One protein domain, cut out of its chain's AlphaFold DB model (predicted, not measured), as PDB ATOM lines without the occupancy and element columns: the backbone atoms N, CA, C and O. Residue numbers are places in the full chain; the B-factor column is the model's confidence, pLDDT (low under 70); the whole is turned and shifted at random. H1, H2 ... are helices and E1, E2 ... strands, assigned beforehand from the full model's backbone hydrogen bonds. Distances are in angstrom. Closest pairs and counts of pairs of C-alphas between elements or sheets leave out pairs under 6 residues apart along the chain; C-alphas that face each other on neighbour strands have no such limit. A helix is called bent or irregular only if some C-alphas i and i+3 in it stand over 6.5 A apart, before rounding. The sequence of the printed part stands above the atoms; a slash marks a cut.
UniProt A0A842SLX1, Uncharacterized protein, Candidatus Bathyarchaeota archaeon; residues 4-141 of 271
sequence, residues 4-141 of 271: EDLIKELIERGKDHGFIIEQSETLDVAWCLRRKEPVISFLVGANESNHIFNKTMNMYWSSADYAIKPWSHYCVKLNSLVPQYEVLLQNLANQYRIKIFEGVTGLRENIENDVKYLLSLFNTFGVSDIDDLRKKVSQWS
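Overview. This is residues 4 to 141 of the 271 residues of an uncharacterized protein of Candidatus Bathyarchaeota archaeon (UniProt A0A842SLX1). A twisted five-stranded sheet forms the core, with helices H1 and H4 over one face and H2 and H3 over the other, these four running along the strands. H5 packs on E2 at one end of the body, and the long link after H2 loops away from the body at residues 62 to 67. The printed part has 138 residues, with five named helices and five named strands in the order H1 E1 E2 E3 H2 E4 H3 E5 H4 H5. The sheet is mixed, its order E1 E2 E3 E4 E5 with E1 to E3 antiparallel and E3 to E5 parallel, and the class is mixed, helices and strands. The whole is compact, with a radius of gyration of the C-alphas of 15.1 A and spans of 46 by 32 by 25 A.

Along the chain. Find C-alpha 4 at (16.000, 4.563, 14.985); from there H1 runs 20.1 A to residue 17. E1 follows at residues 20 to 22, 6.6 A, then E2 at 29 to 34, 14.4 A. E3, residues 37 to 44, is the longest strand by residues at 19.5 A, and it bends by 68 degrees at residue 40. Look next for H2, residues 51 to 60, 14.5 A, and for E4, which begins at C-alpha 72 at (11.793, 22.930, 5.323) and runs 16.2 A to residue 77. H3 holds residues 83 to 95, 19.0 A, and E5 residues 98 to 102, 13.4 A. H4, residues 107 to 121, is the longest helix at 21.2 A. H5, residues 130 to 141, covers 18.3 A and ends at C-alpha 141 at (-10.622, 29.562, 8.287); it is irregular, with C-alphas 138 and 141 7.2 A apart.

Arrangement. Start at edge strand E1: E1, E2 and E3 form a meander, each strand the antiparallel neighbour of the one before, and both pairs are hairpins. Between E1 and E2, N 20 and O 32 are within hydrogen-bond range at 2.9 A; between E2 and E3, look at N 31 and O 40, 2.8 A. E4 is parallel to E3 at 9 degrees, with N 74 and O 41 2.8 A apart, and edge strand E5 is parallel to E4 at 22 degrees, with N 99 and O 73 2.8 A apart. E3, H2, E4 and E4, H3, E5 are strand-helix-strand units, two parallel neighbour strands with a helix between, each with a right-handed crossover. The layers are three, with helices on both faces of the sheet. H1, at a height of 8.2 A, lies over E2 and only just over E1, where 3 of its C-alphas fall; the closest C-alphas of H1 and E2 are those of Gly 14 and Trp 31, 6.2 A. H4, on the same face, lies over E4 at 9.7 A and is near H1. On the opposite face H2 touches residues 85 to 89 of H3, closest at the C-alphas of Phe 53 and Leu 89, 6.2 A, the same way at a shallow tilt of 34 degrees, only just short of steep. H5 is on the sheet, its closest C-alpha pair with E2 being Arg 134 and Leu 33, 5.0 A. Every O i to N i+4 pair is within hydrogen-bond range in H1, H2, H3 and H4, and 7 of 8 in H5.

Size, cuts and confidence. The two C-alphas farthest apart are those of Val 82 and Gly 126, 45.9 A. The printed part has no cut. The link from H2 to E4 is long, with 11 residues. The mean pLDDT of the printed part is 90.3, and residues 62 to 67, in that link, are under 70.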
ATOM      1  N   GLU A   4      17.206   4.671  14.161       95.25
ATOM      2  CA  GLU A   4      16.000   4.563  14.985       95.25
ATOM      3  C   GLU A   4      16.076   5.497  16.190       95.25
ATOM      4  O   GLU A   4      15.088   6.150  16.528       95.25
ATOM      5  N   ASP A   5      17.259   5.626  16.791       95.50
ATOM      6  CA  ASP A   5      17.507   6.589  17.860       95.50
ATOM      7  C   ASP A   5      17.316   8.029  17.372       95.50
ATOM      8  O   ASP A   5      16.667   8.830  18.047       95.50
ATOM      9  N   LEU A   6      17.806   8.356  16.169       96.31
ATOM     10  CA  LEU A   6      17.601   9.685  15.594       96.31
ATOM     11  C   LEU A   6      16.120   9.961  15.308       96.31
ATOM     12  O   LEU A   6      15.633  11.050  15.604       96.31
ATOM     13  N   ILE A   7      15.386   8.996  14.748       97.25
ATOM     14  CA  ILE A   7      13.950   9.152  14.479       97.25
ATOM     15  C   ILE A   7      13.182   9.394  15.782       97.25
ATOM     16  O   ILE A   7      12.360  10.309  15.836       97.25
ATOM     17  N   LYS A   8      13.474   8.634  16.845       97.94
ATOM     18  CA  LYS A   8      12.870   8.853  18.167       97.94
ATOM     19  C   LYS A   8      13.175  10.248  18.701       97.94
ATOM     20  O   LYS A   8      12.245  10.935  19.114       97.94
ATOM     21  N   GLU A   9      14.429  10.694  18.612       97.56
ATOM     22  CA  GLU A   9      14.810  12.043  19.041       97.56
ATOM     23  C   GLU A   9      14.029  13.121  18.274       97.56
ATOM     24  O   GLU A   9      13.516  14.065  18.872       97.56
ATOM     25  N   LEU A  10      13.902  12.989  16.949       98.19
ATOM     26  CA  LEU A  10      13.156  13.940  16.118       98.19
ATOM     27  C   LEU A  10      11.660  13.956  16.463       98.19
ATOM     28  O   LEU A  10      11.028  15.011  16.421       98.19
ATOM     29  N   ILE A  11      11.078  12.810  16.820       98.56
ATOM     30  CA  ILE A  11       9.685  12.722  17.276       98.56
ATOM     31  C   ILE A  11       9.513  13.423  18.627       98.56
ATOM     32  O   ILE A  11       8.584  14.213  18.786       98.56
ATOM     33  N   GLU A  12      10.375  13.123  19.600       98.25
ATOM     34  CA  GLU A  12      10.317  13.704  20.947       98.25
ATOM     35  C   GLU A  12      10.515  15.217  20.893       98.25
ATOM     36  O   GLU A  12       9.653  15.963  21.349       98.25
ATOM     37  N   ARG A  13      11.553  15.681  20.194       97.69
ATOM     38  CA  ARG A  13      11.837  17.110  20.029       97.69
ATOM     39  C   ARG A  13      10.685  17.866  19.370       97.69
ATOM     40  O   ARG A  13      10.353  18.969  19.788       97.69
ATOM     41  N   GLY A  14      10.062  17.291  18.341       97.62
ATOM     42  CA  GLY A  14       8.915  17.927  17.698       97.62
ATOM     43  C   GLY A  14       7.720  18.064  18.648       97.62
ATOM     44  O   GLY A  14       7.046  19.094  18.635       97.62
ATOM     45  N   LYS A  15       7.479  17.061  19.505       97.62
ATOM     46  CA  LYS A  15       6.441  17.127  20.550       97.62
ATOM     47  C   LYS A  15       6.773  18.168  21.610       97.62
ATOM     48  O   LYS A  15       5.875  18.907  21.993       97.62
ATOM     49  N   ASP A  16       8.032  18.243  22.035       97.31
ATOM     50  CA  ASP A  16       8.501  19.218  23.026       97.31
ATOM     51  C   ASP A  16       8.313  20.654  22.534       97.31
ATOM     52  O   ASP A  16       7.921  21.528  23.304       97.31
ATOM     53  N   HIS A  17       8.518  20.887  21.235       97.19
ATOM     54  CA  HIS A  17       8.200  22.171  20.611       97.19
ATOM     55  C   HIS A  17       6.694  22.420  20.494       97.19
ATOM     56  O   HIS A  17       6.295  23.572  20.450       97.19
ATOM     57  N   GLY A  18       5.845  21.389  20.473       96.62
ATOM     58  CA  GLY A  18       4.385  21.518  20.355       96.62
ATOM     59  C   GLY A  18       3.822  21.217  18.959       96.62
ATOM     60  O   GLY A  18       2.652  21.503  18.684       96.62
ATOM     61  N   PHE A  19       4.620  20.626  18.065       97.69
ATOM     62  CA  PHE A  19       4.148  20.179  16.754       97.69
ATOM     63  C   PHE A  19       3.273  18.925  16.852       97.69
ATOM     64  O   PHE A  19       3.422  18.074  17.732       97.69
ATOM     65  N   ILE A  20       2.389  18.759  15.870       97.12
ATOM     66  CA  ILE A  20       1.762  17.466  15.590       97.12
ATOM     67  C   ILE A  20       2.787  16.617  14.841       97.12
ATOM     68  O   ILE A  20       3.327  17.063  13.831       97.12
ATOM     69  N   ILE A  21       3.032  15.396  15.312       97.69
ATOM     70  CA  ILE A  21       3.970  14.480  14.662       97.69
ATOM     71  C   ILE A  21       3.225  13.498  13.773       97.69
ATOM     72  O   ILE A  21       2.288  12.834  14.222       97.69
ATOM     73  N   GLU A  22       3.678  13.382  12.532       95.75
ATOM     74  CA  GLU A  22       3.200  12.392  11.573       95.75
ATOM     75  C   GLU A  22       4.369  11.579  11.011       95.75
ATOM     76  O   GLU A  22       5.506  12.043  10.941       95.75
ATOM     77  N   GLN A  23       4.081  10.340  10.624       93.81
ATOM     78  CA  GLN A  23       4.993   9.455   9.904       93.81
ATOM     79  C   GLN A  23       4.215   8.849   8.737       93.81
ATOM     80  O   GLN A  23       3.005   8.629   8.848       93.81
ATOM     81  N   SER A  24       4.883   8.590   7.619       85.38
ATOM     82  CA  SER A  24       4.253   8.001   6.437       85.38
ATOM     83  C   SER A  24       5.228   7.087   5.698       85.38
ATOM     84  O   SER A  24       6.409   7.004   6.020       85.38
ATOM     85  N   GLU A  25       4.753   6.415   4.651       80.88
ATOM     86  CA  GLU A  25       5.639   5.650   3.768       80.88
ATOM     87  C   GLU A  25       6.684   6.544   3.080       80.88
ATOM     88  O   GLU A  25       7.789   6.100   2.773       80.88
ATOM     89  N   THR A  26       6.357   7.822   2.869       81.81
ATOM     90  CA  THR A  26       7.198   8.790   2.158       81.81
ATOM     91  C   THR A  26       8.075   9.641   3.072       81.81
ATOM     92  O   THR A  26       9.035  10.217   2.575       81.81
ATOM     93  N   LEU A  27       7.797   9.705   4.379       89.06
ATOM     94  CA  LEU A  27       8.513  10.535   5.353       89.06
ATOM     95  C   LEU A  27       8.747   9.777   6.658       89.06
ATOM     96  O   LEU A  27       7.817   9.207   7.226       89.06
ATOM     97  N   ASP A  28       9.974   9.840   7.172       94.44
ATOM     98  CA  ASP A  28      10.309   9.168   8.430       94.44
ATOM     99  C   ASP A  28       9.716   9.912   9.628       94.44
ATOM    100  O   ASP A  28       9.203   9.280  10.552       94.44
ATOM    101  N   VAL A  29       9.757  11.248   9.594       97.19
ATOM    102  CA  VAL A  29       9.109  12.135  10.568       97.19
ATOM    103  C   VAL A  29       8.639  13.404   9.857       97.19
ATOM    104  O   VAL A  29       9.353  13.967   9.029       97.19
ATOM    105  N   ALA A  30       7.456  13.889  10.211       96.81
ATOM    106  CA  ALA A  30       6.934  15.182   9.795       96.81
ATOM    107  C   ALA A  30       6.415  15.954  11.015       96.81
ATOM    108  O   ALA A  30       5.743  15.390  11.879       96.81
ATOM    109  N   TRP A  31       6.756  17.236  11.091       97.94
ATOM    110  CA  TRP A  31       6.306  18.176  12.112       97.94
ATOM    111  C   TRP A  31       5.290  19.122  11.491       97.94
ATOM    112  O   TRP A  31       5.601  19.874  10.562       97.94
ATOM    113  N   CYS A  32       4.070  19.083  12.007       96.25
ATOM    114  CA  CYS A  32       2.919  19.713  11.384       96.25
ATOM    115  C   CYS A  32       2.245  20.717  12.332       96.25
ATOM    116  O   CYS A  32       2.127  20.476  13.535       96.25
ATOM    117  N   LEU A  33       1.731  21.819  11.774       94.62
ATOM    118  CA  LEU A  33       0.810  22.731  12.474       94.62
ATOM    119  C   LEU A  33      -0.655  22.306  12.271       94.62
ATOM    120  O   LEU A  33      -1.501  22.497  13.138       94.62
ATOM    121  N   ARG A  34      -0.968  21.669  11.139       91.44
ATOM    122  CA  ARG A  34      -2.249  20.996  10.879       91.44
ATOM    123  C   ARG A  34      -1.963  19.590  10.377       91.44
ATOM    124  O   ARG A  34      -0.951  19.368   9.725       91.44
ATOM    125  N   ARG A  35      -2.845  18.635  10.671       90.62
ATOM    126  CA  ARG A  35      -2.666  17.260  10.182       90.62
ATOM    127  C   ARG A  35      -2.527  17.236   8.661       90.62
ATOM    128  O   ARG A  35      -3.261  17.957   7.988       90.62
ATOM    129  N   LYS A  36      -1.642  16.382   8.143       88.69
ATOM    130  CA  LYS A  36      -1.321  16.235   6.712       88.69
ATOM    131  C   LYS A  36      -0.706  17.469   6.038       88.69
ATOM    132  O   LYS A  36      -0.553  17.468   4.820       88.69
ATOM    133  N   GLU A  37      -0.339  18.501   6.798       89.88
ATOM    134  CA  GLU A  37       0.358  19.690   6.299       89.88
ATOM    135  C   GLU A  37       1.702  19.840   7.021       89.88
ATOM    136  O   GLU A  37       1.789  20.559   8.027       89.88
ATOM    137  N   PRO A  38       2.747  19.124   6.563       92.31
ATOM    138  CA  PRO A  38       4.056  19.213   7.184       92.31
ATOM    139  C   PRO A  38       4.635  20.615   7.003       92.31
ATOM    140  O   PRO A  38       4.561  21.204   5.930       92.31
ATOM    141  N   VAL A  39       5.240  21.140   8.064       95.31
ATOM    142  CA  VAL A  39       6.017  22.385   8.031       95.31
ATOM    143  C   VAL A  39       7.494  22.064   7.945       95.31
ATOM    144  O   VAL A  39       8.195  22.585   7.082       95.31
ATOM    145  N   ILE A  40       7.945  21.150   8.802       97.31
ATOM    146  CA  ILE A  40       9.288  20.583   8.753       97.31
ATOM    147  C   ILE A  40       9.145  19.081   8.536       97.31
ATOM    148  O   ILE A  40       8.260  18.444   9.099       97.31
ATOM    149  N   SER A  41       9.991  18.498   7.701       96.44
ATOM    150  CA  SER A  41       9.986  17.055   7.458       96.44
ATOM    151  C   SER A  41      11.397  16.497   7.440       96.44
ATOM    152  O   SER A  41      12.348  17.221   7.154       96.44
ATOM    153  N   PHE A  42      11.519  15.206   7.732       97.12
ATOM    154  CA  PHE A  42      12.791  14.532   7.922       97.12
ATOM    155  C   PHE A  42      12.823  13.204   7.166       97.12
ATOM    156  O   PHE A  42      11.887  12.400   7.236       97.12
ATOM    157  N   LEU A  43      13.941  12.964   6.488       95.56
ATOM    158  CA  LEU A  43      14.342  11.669   5.957       95.56
ATOM    159  C   LEU A  43      15.691  11.295   6.544       95.56
ATOM    160  O   LEU A  43      16.659  12.046   6.420       95.56
ATOM    161  N   VAL A  44      15.761  10.121   7.160       94.44
ATOM    162  CA  VAL A  44      16.974   9.598   7.776       94.44
ATOM    163  C   VAL A  44      17.443   8.390   6.980       94.44
ATOM    164  O   VAL A  44      16.698   7.434   6.755       94.44
ATOM    165  N   GLY A  45      18.703   8.437   6.551       88.44
ATOM    166  CA  GLY A  45      19.318   7.431   5.695       88.44
ATOM    167  C   GLY A  45      19.106   6.020   6.221       88.44
ATOM    168  O   GLY A  45      19.513   5.698   7.335       88.44
ATOM    169  N   ALA A  46      18.466   5.190   5.402       83.19
ATOM    170  CA  ALA A  46      18.340   3.760   5.628       83.19
ATOM    171  C   ALA A  46      19.587   3.019   5.108       83.19
ATOM    172  O   ALA A  46      20.519   3.620   4.567       83.19
ATOM    173  N   ASN A  47      19.591   1.691   5.244       74.94
ATOM    174  CA  ASN A  47      20.650   0.832   4.700       74.94
ATOM    175  C   ASN A  47      20.726   0.884   3.161       74.94
ATOM    176  O   ASN A  47      21.750   0.539   2.577       74.94
ATOM    177  N   GLU A  48      19.659   1.329   2.501       78.69
ATOM    178  CA  GLU A  48      19.605   1.527   1.056       78.69
ATOM    179  C   GLU A  48      20.243   2.868   0.660       78.69
ATOM    180  O   GLU A  48      19.771   3.944   1.044       78.69
ATOM    181  N   SER A  49      21.288   2.813  -0.170       73.56
ATOM    182  CA  SER A  49      22.108   3.963  -0.594       73.56
ATOM    183  C   SER A  49      21.389   4.994  -1.474       73.56
ATOM    184  O   SER A  49      21.989   5.987  -1.879       73.56
ATOM    185  N   ASN A  50      20.114   4.785  -1.796       82.75
ATOM    186  CA  ASN A  50      19.289   5.693  -2.595       82.75
ATOM    187  C   ASN A  50      17.965   6.076  -1.911       82.75
ATOM    188  O   ASN A  50      17.168   6.801  -2.506       82.75
ATOM    189  N   HIS A  51      17.734   5.641  -0.668       86.25
ATOM    190  CA  HIS A  51      16.469   5.840   0.044       86.25
ATOM    191  C   HIS A  51      16.050   7.314   0.127       86.25
ATOM    192  O   HIS A  51      14.947   7.682  -0.281       86.25
ATOM    193  N   ILE A  52      16.959   8.164   0.619       89.88
ATOM    194  CA  ILE A  52      16.733   9.607   0.782       89.88
ATOM    195  C   ILE A  52      16.427  10.250  -0.569       89.88
ATOM    196  O   ILE A  52      15.460  10.999  -0.688       89.88
ATOM    197  N   PHE A  53      17.232   9.935  -1.588       90.56
ATOM    198  CA  PHE A  53      17.072  10.496  -2.923       90.56
ATOM    199  C   PHE A  53      15.697  10.154  -3.507       90.56
ATOM    200  O   PHE A  53      14.942  11.060  -3.849       90.56
ATOM    201  N   ASN A  54      15.332   8.869  -3.540       88.56
ATOM    202  CA  ASN A  54      14.063   8.418  -4.119       88.56
ATOM    203  C   ASN A  54      12.854   9.036  -3.404       88.56
ATOM    204  O   ASN A  54      11.922   9.505  -4.056       88.56
ATOM    205  N   LYS A  55      12.869   9.081  -2.067       90.00
ATOM    206  CA  LYS A  55      11.772   9.678  -1.291       90.00
ATOM    207  C   LYS A  55      11.670  11.191  -1.489       90.00
ATOM    208  O   LYS A  55      10.565  11.696  -1.683       90.00
ATOM    209  N   THR A  56      12.800  11.899  -1.515       90.56
ATOM    210  CA  THR A  56      12.829  13.346  -1.796       90.56
ATOM    211  C   THR A  56      12.268  13.628  -3.191       90.56
ATOM    212  O   THR A  56      11.382  14.459  -3.364       90.56
ATOM    213  N   MET A  57      12.720  12.877  -4.190       87.38
ATOM    214  CA  MET A  57      12.263  12.992  -5.574       87.38
ATOM    215  C   MET A  57      10.764  12.744  -5.718       87.38
ATOM    216  O   MET A  57      10.072  13.511  -6.384       87.38
ATOM    217  N   ASN A  58      10.232  11.724  -5.045       84.88
ATOM    218  CA  ASN A  58       8.796  11.471  -5.052       84.88
ATOM    219  C   ASN A  58       8.014  12.666  -4.487       84.88
ATOM    220  O   ASN A  58       6.990  13.058  -5.045       84.88
ATOM    221  N   MET A  59       8.519  13.299  -3.429       85.44
ATOM    222  CA  MET A  59       7.869  14.458  -2.824       85.44
ATOM    223  C   MET A  59       7.913  15.715  -3.704       85.44
ATOM    224  O   MET A  59       6.932  16.455  -3.717       85.44
ATOM    225  N   TYR A  60       8.999  15.961  -4.444       82.56
ATOM    226  CA  TYR A  60       9.181  17.219  -5.185       82.56
ATOM    227  C   TYR A  60       8.922  17.132  -6.698       82.56
ATOM    228  O   TYR A  60       8.558  18.151  -7.281       82.56
ATOM    229  N   TRP A  61       9.079  15.965  -7.334       75.19
ATOM    230  CA  TRP A  61       8.887  15.776  -8.785       75.19
ATOM    231  C   TRP A  61       7.671  14.928  -9.156       75.19
ATOM    232  O   TRP A  61       7.071  15.170 -10.198       75.19
ATOM    233  N   SER A  62       7.310  13.921  -8.352       61.47
ATOM    234  CA  SER A  62       6.167  13.045  -8.683       61.47
ATOM    235  C   SER A  62       4.827  13.572  -8.170       61.47
ATOM    236  O   SER A  62       3.765  13.079  -8.553       61.47
ATOM    237  N   SER A  63       4.872  14.568  -7.289       60.19
ATOM    238  CA  SER A  63       3.690  15.174  -6.707       60.19
ATOM    239  C   SER A  63       3.222  16.327  -7.599       60.19
ATOM    240  O   SER A  63       4.021  17.140  -8.059       60.19
ATOM    241  N   ALA A  64       1.925  16.372  -7.900       55.69
ATOM    242  CA  ALA A  64       1.353  17.510  -8.609       55.69
ATOM    243  C   ALA A  64       1.591  18.804  -7.811       55.69
ATOM    244  O   ALA A  64       1.679  18.746  -6.587       55.69
ATOM    245  N   ASP A  65       1.626  19.969  -8.463       50.28
ATOM    246  CA  ASP A  65       1.936  21.258  -7.810       50.28
ATOM    247  C   ASP A  65       1.019  21.617  -6.623       50.28
ATOM    248  O   ASP A  65       1.362  22.457  -5.795       50.28
ATOM    249  N   TYR A  66      -0.136  20.954  -6.504       51.09
ATOM    250  CA  TYR A  66      -1.067  21.086  -5.380       51.09
ATOM    251  C   TYR A  66      -0.758  20.176  -4.177       51.09
ATOM    252  O   TYR A  66      -1.445  20.258  -3.157       51.09
ATOM    253  N   ALA A  67       0.227  19.282  -4.269       63.31
ATOM    254  CA  ALA A  67       0.650  18.464  -3.145       63.31
ATOM    255  C   ALA A  67       1.346  19.334  -2.094       63.31
ATOM    256  O   ALA A  67       2.178  20.185  -2.406       63.31
ATOM    257  N   ILE A  68       0.988  19.125  -0.828       73.69
ATOM    258  CA  ILE A  68       1.472  19.955   0.272       73.69
ATOM    259  C   ILE A  68       2.939  19.609   0.542       73.69
ATOM    260  O   ILE A  68       3.249  18.586   1.154       73.69
ATOM    261  N   LYS A  69       3.835  20.466   0.050       85.12
ATOM    262  CA  LYS A  69       5.275  20.392   0.298       85.12
ATOM    263  C   LYS A  69       5.588  20.989   1.678       85.12
ATOM    264  O   LYS A  69       4.948  21.966   2.073       85.12
ATOM    265  N   PRO A  70       6.559  20.429   2.415       91.50
ATOM    266  CA  PRO A  70       7.044  21.031   3.646       91.50
ATOM    267  C   PRO A  70       7.739  22.360   3.346       91.50
ATOM    268  O   PRO A  70       8.353  22.524   2.290       91.50
ATOM    269  N   TRP A  71       7.693  23.290   4.296       93.12
ATOM    270  CA  TRP A  71       8.478  24.520   4.208       93.12
ATOM    271  C   TRP A  71       9.970  24.248   4.306       93.12
ATOM    272  O   TRP A  71      10.717  24.804   3.514       93.12
ATOM    273  N   SER A  72      10.397  23.356   5.201       94.81
ATOM    274  CA  SER A  72      11.793  22.930   5.323       94.81
ATOM    275  C   SER A  72      11.890  21.404   5.321       94.81
ATOM    276  O   SER A  72      11.120  20.713   5.996       94.81
ATOM    277  N   HIS A  73      12.825  20.853   4.551       95.88
ATOM    278  CA  HIS A  73      13.030  19.411   4.443       95.88
ATOM    279  C   HIS A  73      14.458  19.030   4.819       95.88
ATOM    280  O   HIS A  73      15.415  19.527   4.235       95.88
ATOM    281  N   TYR A  74      14.614  18.134   5.785       97.44
ATOM    282  CA  TYR A  74      15.906  17.688   6.289       97.44
ATOM    283  C   TYR A  74      16.209  16.278   5.795       97.44
ATOM    284  O   TYR A  74      15.497  15.324   6.108       97.44
ATOM    285  N   CYS A  75      17.318  16.144   5.081       95.69
ATOM    286  CA  CYS A  75      17.834  14.880   4.576       95.69
ATOM    287  C   CYS A  75      19.103  14.510   5.347       95.69
ATOM    288  O   CYS A  75      20.159  15.096   5.122       95.69
ATOM    289  N   VAL A  76      19.021  13.535   6.251       95.12
ATOM    290  CA  VAL A  76      20.144  13.109   7.096       95.12
ATOM    291  C   VAL A  76      20.784  11.846   6.530       95.12
ATOM    292  O   VAL A  76      20.278  10.739   6.712       95.12
ATOM    293  N   LYS A  77      21.921  11.990   5.848       91.81
ATOM    294  CA  LYS A  77      22.688  10.884   5.267       91.81
ATOM    295  C   LYS A  77      23.479  10.172   6.368       91.81
ATOM    296  O   LYS A  77      24.454  10.711   6.885       91.81
ATOM    297  N   LEU A  78      23.065   8.954   6.721       88.69
ATOM    298  CA  LEU A  78      23.844   8.058   7.593       88.69
ATOM    299  C   LEU A  78      24.812   7.162   6.808       88.69
ATOM    300  O   LEU A  78      25.785   6.671   7.365       88.69
ATOM    301  N   ASN A  79      24.555   6.997   5.510       85.19
ATOM    302  CA  ASN A  79      25.382   6.269   4.557       85.19
ATOM    303  C   ASN A  79      25.629   7.160   3.334       85.19
ATOM    304  O   ASN A  79      24.803   8.021   3.014       85.19
ATOM    305  N   SER A  80      26.743   6.944   2.634       85.75
ATOM    306  CA  SER A  80      27.037   7.662   1.392       85.75
ATOM    307  C   SER A  80      26.017   7.322   0.302       85.75
ATOM    308  O   SER A  80      25.683   6.153   0.091       85.75
ATOM    309  N   LEU A  81      25.546   8.346  -0.413       86.25
ATOM    310  CA  LEU A  81      24.737   8.168  -1.616       86.25
ATOM    311  C   LEU A  81      25.637   7.828  -2.811       86.25
ATOM    312  O   LEU A  81      26.826   8.150  -2.839       86.25
ATOM    313  N   VAL A  82      25.055   7.206  -3.836       88.19
ATOM    314  CA  VAL A  82      25.729   7.077  -5.137       88.19
ATOM    315  C   VAL A  82      26.000   8.490  -5.688       88.19
ATOM    316  O   VAL A  82      25.070   9.301  -5.682       88.19
ATOM    317  N   PRO A  83      27.203   8.802  -6.217       89.00
ATOM    318  CA  PRO A  83      27.580  10.170  -6.604       89.00
ATOM    319  C   PRO A  83      26.580  10.881  -7.525       89.00
ATOM    320  O   PRO A  83      26.298  12.062  -7.355       89.00
ATOM    321  N   GLN A  84      25.984  10.153  -8.470       90.12
ATOM    322  CA  GLN A  84      24.969  10.701  -9.376       90.12
ATOM    323  C   GLN A  84      23.692  11.167  -8.649       90.12
ATOM    324  O   GLN A  84      23.096  12.166  -9.037       90.12
ATOM    325  N   TYR A  85      23.282  10.476  -7.580       90.50
ATOM    326  CA  TYR A  85      22.121  10.856  -6.770       90.50
ATOM    327  C   TYR A  85      22.437  12.019  -5.839       90.50
ATOM    328  O   TYR A  85      21.565  12.846  -5.600       90.50
ATOM    329  N   GLU A  86      23.678  12.118  -5.362       89.88
ATOM    330  CA  GLU A  86      24.144  13.261  -4.574       89.88
ATOM    331  C   GLU A  86      24.025  14.564  -5.378       89.88
ATOM    332  O   GLU A  86      23.420  15.523  -4.912       89.88
ATOM    333  N   VAL A  87      24.512  14.573  -6.626       90.56
ATOM    334  CA  VAL A  87      24.430  15.752  -7.508       90.56
ATOM    335  C   VAL A  87      22.977  16.159  -7.764       90.56
ATOM    336  O   VAL A  87      22.635  17.336  -7.681       90.56
ATOM    337  N   LEU A  88      22.102  15.192  -8.051       90.25
ATOM    338  CA  LEU A  88      20.687  15.474  -8.295       90.25
ATOM    339  C   LEU A  88      19.965  15.968  -7.032       90.25
ATOM    340  O   LEU A  88      19.160  16.895  -7.116       90.25
ATOM    341  N   LEU A  89      20.276  15.397  -5.866       90.69
ATOM    342  CA  LEU A  89      19.728  15.852  -4.588       90.69
ATOM    343  C   LEU A  89      20.204  17.271  -4.253       90.69
ATOM    344  O   LEU A  89      19.404  18.087  -3.803       90.69
ATOM    345  N   GLN A  90      21.469  17.591  -4.527       91.31
ATOM    346  CA  GLN A  90      22.000  18.940  -4.345       91.31
ATOM    347  C   GLN A  90      21.329  19.947  -5.285       91.31
ATOM    348  O   GLN A  90      21.013  21.058  -4.870       91.31
ATOM    349  N   ASN A  91      21.048  19.562  -6.533       89.19
ATOM    350  CA  ASN A  91      20.303  20.412  -7.462       89.19
ATOM    351  C   ASN A  91      18.890  20.714  -6.946       89.19
ATOM    352  O   ASN A  91      18.452  21.859  -7.024       89.19
ATOM    353  N   LEU A  92      18.203  19.720  -6.372       88.88
ATOM    354  CA  LEU A  92      16.921  19.935  -5.697       88.88
ATOM    355  C   LEU A  92      17.064  20.863  -4.486       88.88
ATOM    356  O   LEU A  92      16.251  21.764  -4.310       88.88
ATOM    357  N   ALA A  93      18.104  20.678  -3.673       91.06
ATOM    358  CA  ALA A  93      18.372  21.519  -2.508       91.06
ATOM    359  C   ALA A  93      18.738  22.969  -2.847       91.06
ATOM    360  O   ALA A  93      18.559  23.853  -2.019       91.06
ATOM    361  N   ASN A  94      19.202  23.235  -4.066       86.69
ATOM    362  CA  ASN A  94      19.421  24.599  -4.542       86.69
ATOM    363  C   ASN A  94      18.121  25.275  -5.018       86.69
ATOM    364  O   ASN A  94      18.094  26.492  -5.167       86.69
ATOM    365  N   GLN A  95      17.067  24.500  -5.294       82.25
ATOM    366  CA  GLN A  95      15.772  24.997  -5.780       82.25
ATOM    367  C   GLN A  95      14.729  25.098  -4.666       82.25
ATOM    368  O   GLN A  95      13.865  25.968  -4.686       82.25
ATOM    369  N   TYR A  96      14.802  24.193  -3.695       86.62
ATOM    370  CA  TYR A  96      13.870  24.084  -2.583       86.62
ATOM    371  C   TYR A  96      14.630  24.195  -1.267       86.62
ATOM    372  O   TYR A  96      15.826  23.933  -1.212       86.62
ATOM    373  N   ARG A  97      13.935  24.499  -0.169       89.62
ATOM    374  CA  ARG A  97      14.526  24.537   1.180       89.62
ATOM    375  C   ARG A  97      14.778  23.121   1.721       89.62
ATOM    376  O   ARG A  97      14.190  22.693   2.714       89.62
ATOM    377  N   ILE A  98      15.642  22.379   1.034       94.19
ATOM    378  CA  ILE A  98      16.110  21.050   1.420       94.19
ATOM    379  C   ILE A  98      17.509  21.204   2.011       94.19
ATOM    380  O   ILE A  98      18.412  21.743   1.380       94.19
ATOM    381  N   LYS A  99      17.699  20.716   3.231       95.81
ATOM    382  CA  LYS A  99      18.970  20.753   3.949       95.81
ATOM    383  C   LYS A  99      19.520  19.342   4.061       95.81
ATOM    384  O   LYS A  99      18.900  18.471   4.670       95.81
ATOM    385  N   ILE A 100      20.687  19.122   3.470       94.81
ATOM    386  CA  ILE A 100      21.346  17.818   3.430       94.81
ATOM    387  C   ILE A 100      22.435  17.792   4.504       94.81
ATOM    388  O   ILE A 100      23.285  18.677   4.549       94.81
ATOM    389  N   PHE A 101      22.414  16.773   5.358       94.56
ATOM    390  CA  PHE A 101      23.384  16.572   6.431       94.56
ATOM    391  C   PHE A 101      24.133  15.257   6.244       94.56
ATOM    392  O   PHE A 101      23.539  14.240   5.893       94.56
ATOM    393  N   GLU A 102      25.433  15.269   6.529       91.75
ATOM    394  CA  GLU A 102      26.255  14.068   6.678       91.75
ATOM    395  C   GLU A 102      26.364  13.726   8.163       91.75
ATOM    396  O   GLU A 102      27.054  14.394   8.934       91.75
ATOM    397  N   GLY A 103      25.621  12.705   8.592       90.56
ATOM    398  CA  GLY A 103      25.415  12.430  10.010       90.56
ATOM    399  C   GLY A 103      24.615  13.532  10.714       90.56
ATOM    400  O   GLY A 103      23.779  14.202  10.119       90.56
ATOM    401  N   VAL A 104      24.841  13.697  12.019       93.75
ATOM    402  CA  VAL A 104      23.988  14.530  12.898       93.75
ATOM    403  C   VAL A 104      24.636  15.846  13.325       93.75
ATOM    404  O   VAL A 104      24.051  16.620  14.087       93.75
ATOM    405  N   THR A 105      25.850  16.112  12.849       94.00
ATOM    406  CA  THR A 105      26.595  17.331  13.169       94.00
ATOM    407  C   THR A 105      25.855  18.551  12.622       94.00
ATOM    408  O   THR A 105      25.507  18.593  11.448       94.00
ATOM    409  N   GLY A 106      25.574  19.536  13.480       94.38
ATOM    410  CA  GLY A 106      24.858  20.765  13.105       94.38
ATOM    411  C   GLY A 106      23.352  20.602  12.845       94.38
ATOM    412  O   GLY A 106      22.660  21.610  12.701       94.38
ATOM    413  N   LEU A 107      22.819  19.372  12.834       96.06
ATOM    414  CA  LEU A 107      21.399  19.100  12.568       96.06
ATOM    415  C   LEU A 107      20.495  19.799  13.588       96.06
ATOM    416  O   LEU A 107      19.594  20.545  13.212       96.06
ATOM    417  N   ARG A 108      20.764  19.593  14.885       95.88
ATOM    418  CA  ARG A 108      19.954  20.153  15.979       95.88
ATOM    419  C   ARG A 108      19.915  21.674  15.931       95.88
ATOM    420  O   ARG A 108      18.841  22.251  15.958       95.88
ATOM    421  N   GLU A 109      21.073  22.313  15.798       97.19
ATOM    422  CA  GLU A 109      21.167  23.771  15.702       97.19
ATOM    423  C   GLU A 109      20.347  24.316  14.527       97.19
ATOM    424  O   GLU A 109      19.582  25.263  14.690       97.19
ATOM    425  N   ASN A 110      20.434  23.676  13.358       97.69
ATOM    426  CA  ASN A 110      19.659  24.088  12.194       97.69
ATOM    427  C   ASN A 110      18.153  23.919  12.392       97.69
ATOM    428  O   ASN A 110      17.396  24.751  11.898       97.69
ATOM    429  N   ILE A 111      17.713  22.847  13.054       97.62
ATOM    430  CA  ILE A 111      16.299  22.641  13.396       97.62
ATOM    431  C   ILE A 111      15.826  23.757  14.330       97.62
ATOM    432  O   ILE A 111      14.823  24.402  14.046       97.62
ATOM    433  N   GLU A 112      16.566  24.030  15.405       97.75
ATOM    434  CA  GLU A 112      16.212  25.079  16.368       97.75
ATOM    435  C   GLU A 112      16.190  26.471  15.719       97.75
ATOM    436  O   GLU A 112      15.318  27.286  16.023       97.75
ATOM    437  N   ASN A 113      17.107  26.747  14.790       97.75
ATOM    438  CA  ASN A 113      17.118  27.997  14.034       97.75
ATOM    439  C   ASN A 113      15.896  28.122  13.116       97.75
ATOM    440  O   ASN A 113      15.288  29.189  13.079       97.75
ATOM    441  N   ASP A 114      15.491  27.049  12.429       97.00
ATOM    442  CA  ASP A 114      14.274  27.063  11.607       97.00
ATOM    443  C   ASP A 114      13.008  27.208  12.463       97.00
ATOM    444  O   ASP A 114      12.109  27.949  12.076       97.00
ATOM    445  N   VAL A 115      12.938  26.571  13.639       97.31
ATOM    446  CA  VAL A 115      11.806  26.738  14.572       97.31
ATOM    447  C   VAL A 115      11.726  28.181  15.075       97.31
ATOM    448  O   VAL A 115      10.660  28.792  15.025       97.31
ATOM    449  N   LYS A 116      12.849  28.762  15.511       96.94
ATOM    450  CA  LYS A 116      12.907  30.172  15.938       96.94
ATOM    451  C   LYS A 116      12.524  31.120  14.812       96.94
ATOM    452  O   LYS A 116      11.778  32.068  15.041       96.94
ATOM    453  N   TYR A 117      13.019  30.861  13.605       95.88
ATOM    454  CA  TYR A 117      12.700  31.680  12.448       95.88
ATOM    455  C   TYR A 117      11.209  31.594  12.107       95.88
ATOM    456  O   TYR A 117      10.563  32.631  11.986       95.88
ATOM    457  N   LEU A 118      10.631  30.388  12.090       95.88
ATOM    458  CA  LEU A 118       9.194  30.184  11.915       95.88
ATOM    459  C   LEU A 118       8.380  30.981  12.944       95.88
ATOM    460  O   LEU A 118       7.440  31.670  12.568       95.88
ATOM    461  N   LEU A 119       8.748  30.941  14.226       95.81
ATOM    462  CA  LEU A 119       8.067  31.739  15.250       95.81
ATOM    463  C   LEU A 119       8.207  33.245  14.995       95.81
ATOM    464  O   LEU A 119       7.228  33.981  15.116       95.81
ATOM    465  N   SER A 120       9.395  33.700  14.585       95.12
ATOM    466  CA  SER A 120       9.644  35.117  14.293       95.12
ATOM    467  C   SER A 120       8.788  35.649  13.140       95.12
ATOM    468  O   SER A 120       8.292  36.771  13.232       95.12
ATOM    469  N   LEU A 121       8.533  34.828  12.114       94.12
ATOM    470  CA  LEU A 121       7.676  35.184  10.979       94.12
ATOM    471  C   LEU A 121       6.237  35.485  11.416       94.12
ATOM    472  O   LEU A 121       5.601  36.395  10.897       94.12
ATOM    473  N   PHE A 122       5.719  34.757  12.407       92.56
ATOM    474  CA  PHE A 122       4.332  34.904  12.863       92.56
ATOM    475  C   PHE A 122       4.177  35.791  14.104       92.56
ATOM    476  O   PHE A 122       3.083  35.873  14.671       92.56
ATOM    477  N   ASN A 123       5.224  36.519  14.503       88.12
ATOM    478  CA  ASN A 123       5.162  37.447  15.633       88.12
ATOM    479  C   ASN A 123       4.108  38.556  15.428       88.12
ATOM    480  O   ASN A 123       3.504  39.034  16.386       88.12
ATOM    481  N   THR A 124       3.800  38.909  14.176       82.88
ATOM    482  CA  THR A 124       2.721  39.853  13.818       82.88
ATOM    483  C   THR A 124       1.337  39.409  14.304       82.88
ATOM    484  O   THR A 124       0.471  40.247  14.548       82.88
ATOM    485  N   PHE A 125       1.130  38.108  14.518       85.75
ATOM    486  CA  PHE A 125      -0.091  37.557  15.109       85.75
ATOM    487  C   PHE A 125      -0.011  37.389  16.632       85.75
ATOM    488  O   PHE A 125      -0.905  36.778  17.227       85.75
ATOM    489  N   GLY A 126       1.047  37.895  17.272       90.19
ATOM    490  CA  GLY A 126       1.315  37.709  18.696       90.19
ATOM    491  C   GLY A 126       1.499  36.236  19.052       90.19
ATOM    492  O   GLY A 126       0.871  35.763  19.995       90.19
ATOM    493  N   VAL A 127       2.257  35.506  18.228       93.38
ATOM    494  CA  VAL A 127       2.631  34.106  18.461       93.38
ATOM    495  C   VAL A 127       3.800  34.049  19.432       93.38
ATOM    496  O   VAL A 127       4.826  34.683  19.205       93.38
ATOM    497  N   SER A 128       3.640  33.269  20.496       92.81
ATOM    498  CA  SER A 128       4.671  33.086  21.529       92.81
ATOM    499  C   SER A 128       5.467  31.787  21.371       92.81
ATOM    500  O   SER A 128       6.684  31.783  21.555       92.81
ATOM    501  N   ASP A 129       4.798  30.702  20.987       95.75
ATOM    502  CA  ASP A 129       5.378  29.379  20.759       95.75
ATOM    503  C   ASP A 129       4.612  28.614  19.655       95.75
ATOM    504  O   ASP A 129       3.675  29.133  19.037       95.75
ATOM    505  N   ILE A 130       5.035  27.382  19.352       96.25
ATOM    506  CA  ILE A 130       4.448  26.586  18.262       96.25
ATOM    507  C   ILE A 130       3.045  26.079  18.621       96.25
ATOM    508  O   ILE A 130       2.214  25.941  17.721       96.25
ATOM    509  N   ASP A 131       2.734  25.827  19.897       94.31
ATOM    510  CA  ASP A 131       1.386  25.410  20.293       94.31
ATOM    511  C   ASP A 131       0.381  26.561  20.129       94.31
ATOM    512  O   ASP A 131      -0.740  26.361  19.647       94.31
ATOM    513  N   ASP A 132       0.794  27.784  20.457       95.31
ATOM    514  CA  ASP A 132       0.040  29.006  20.193       95.31
ATOM    515  C   ASP A 132      -0.125  29.252  18.684       95.31
ATOM    516  O   ASP A 132      -1.246  29.449  18.202       95.31
ATOM    517  N   LEU A 133       0.957  29.126  17.902       95.62
ATOM    518  CA  LEU A 133       0.888  29.198  16.439       95.62
ATOM    519  C   LEU A 133      -0.126  28.194  15.881       95.62
ATOM    520  O   LEU A 133      -1.001  28.559  15.097       95.62
ATOM    521  N   ARG A 134      -0.061  26.938  16.329       94.62
ATOM    522  CA  ARG A 134      -0.977  25.860  15.944       94.62
ATOM    523  C   ARG A 134      -2.434  26.216  16.239       94.62
ATOM    524  O   ARG A 134      -3.303  26.022  15.384       94.62
ATOM    525  N   LYS A 135      -2.717  26.760  17.426       92.25
ATOM    526  CA  LYS A 135      -4.061  27.221  17.805       92.25
ATOM    527  C   LYS A 135      -4.546  28.338  16.882       92.25
ATOM    528  O   LYS A 135      -5.652  28.223  16.354       92.25
ATOM    529  N   LYS A 136      -3.734  29.364  16.615       92.12
ATOM    530  CA  LYS A 136      -4.111  30.475  15.719       92.12
ATOM    531  C   LYS A 136      -4.341  30.006  14.284       92.12
ATOM    532  O   LYS A 136      -5.373  30.317  13.694       92.12
ATOM    533  N   VAL A 137      -3.439  29.180  13.762       91.06
ATOM    534  CA  VAL A 137      -3.548  28.553  12.437       91.06
ATOM    535  C   VAL A 137      -4.861  27.782  12.280       91.06
ATOM    536  O   VAL A 137      -5.519  27.864  11.243       91.06
ATOM    537  N   SER A 138      -5.284  27.052  13.317       88.88
ATOM    538  CA  SER A 138      -6.547  26.302  13.290       88.88
ATOM    539  C   SER A 138      -7.796  27.192  13.210       88.88
ATOM    540  O   SER A 138      -8.862  26.715  12.829       88.88
ATOM    541  N   GLN A 139      -7.664  28.482  13.533       88.94
ATOM    542  CA  GLN A 139      -8.755  29.455  13.542       88.94
ATOM    543  C   GLN A 139      -8.809  30.329  12.284       88.94
ATOM    544  O   GLN A 139      -9.819  31.003  12.082       88.94
ATOM    545  N   TRP A 140      -7.785  30.318  11.423       88.44
ATOM    546  CA  TRP A 140      -7.727  31.186  10.239       88.44
ATOM    547  C   TRP A 140      -8.943  31.042   9.322       88.44
ATOM    548  O   TRP A 140      -9.487  32.048   8.874       88.44
ATOM    549  N   SER A 141      -9.428  29.815   9.107       82.88
ATOM    550  CA  SER A 141     -10.622  29.562   8.287       82.88
ATOM    551  C   SER A 141     -11.904  30.145   8.885       82.88
ATOM    552  O   SER A 141     -12.789  30.587   8.157       82.88
TER     553      SER A 141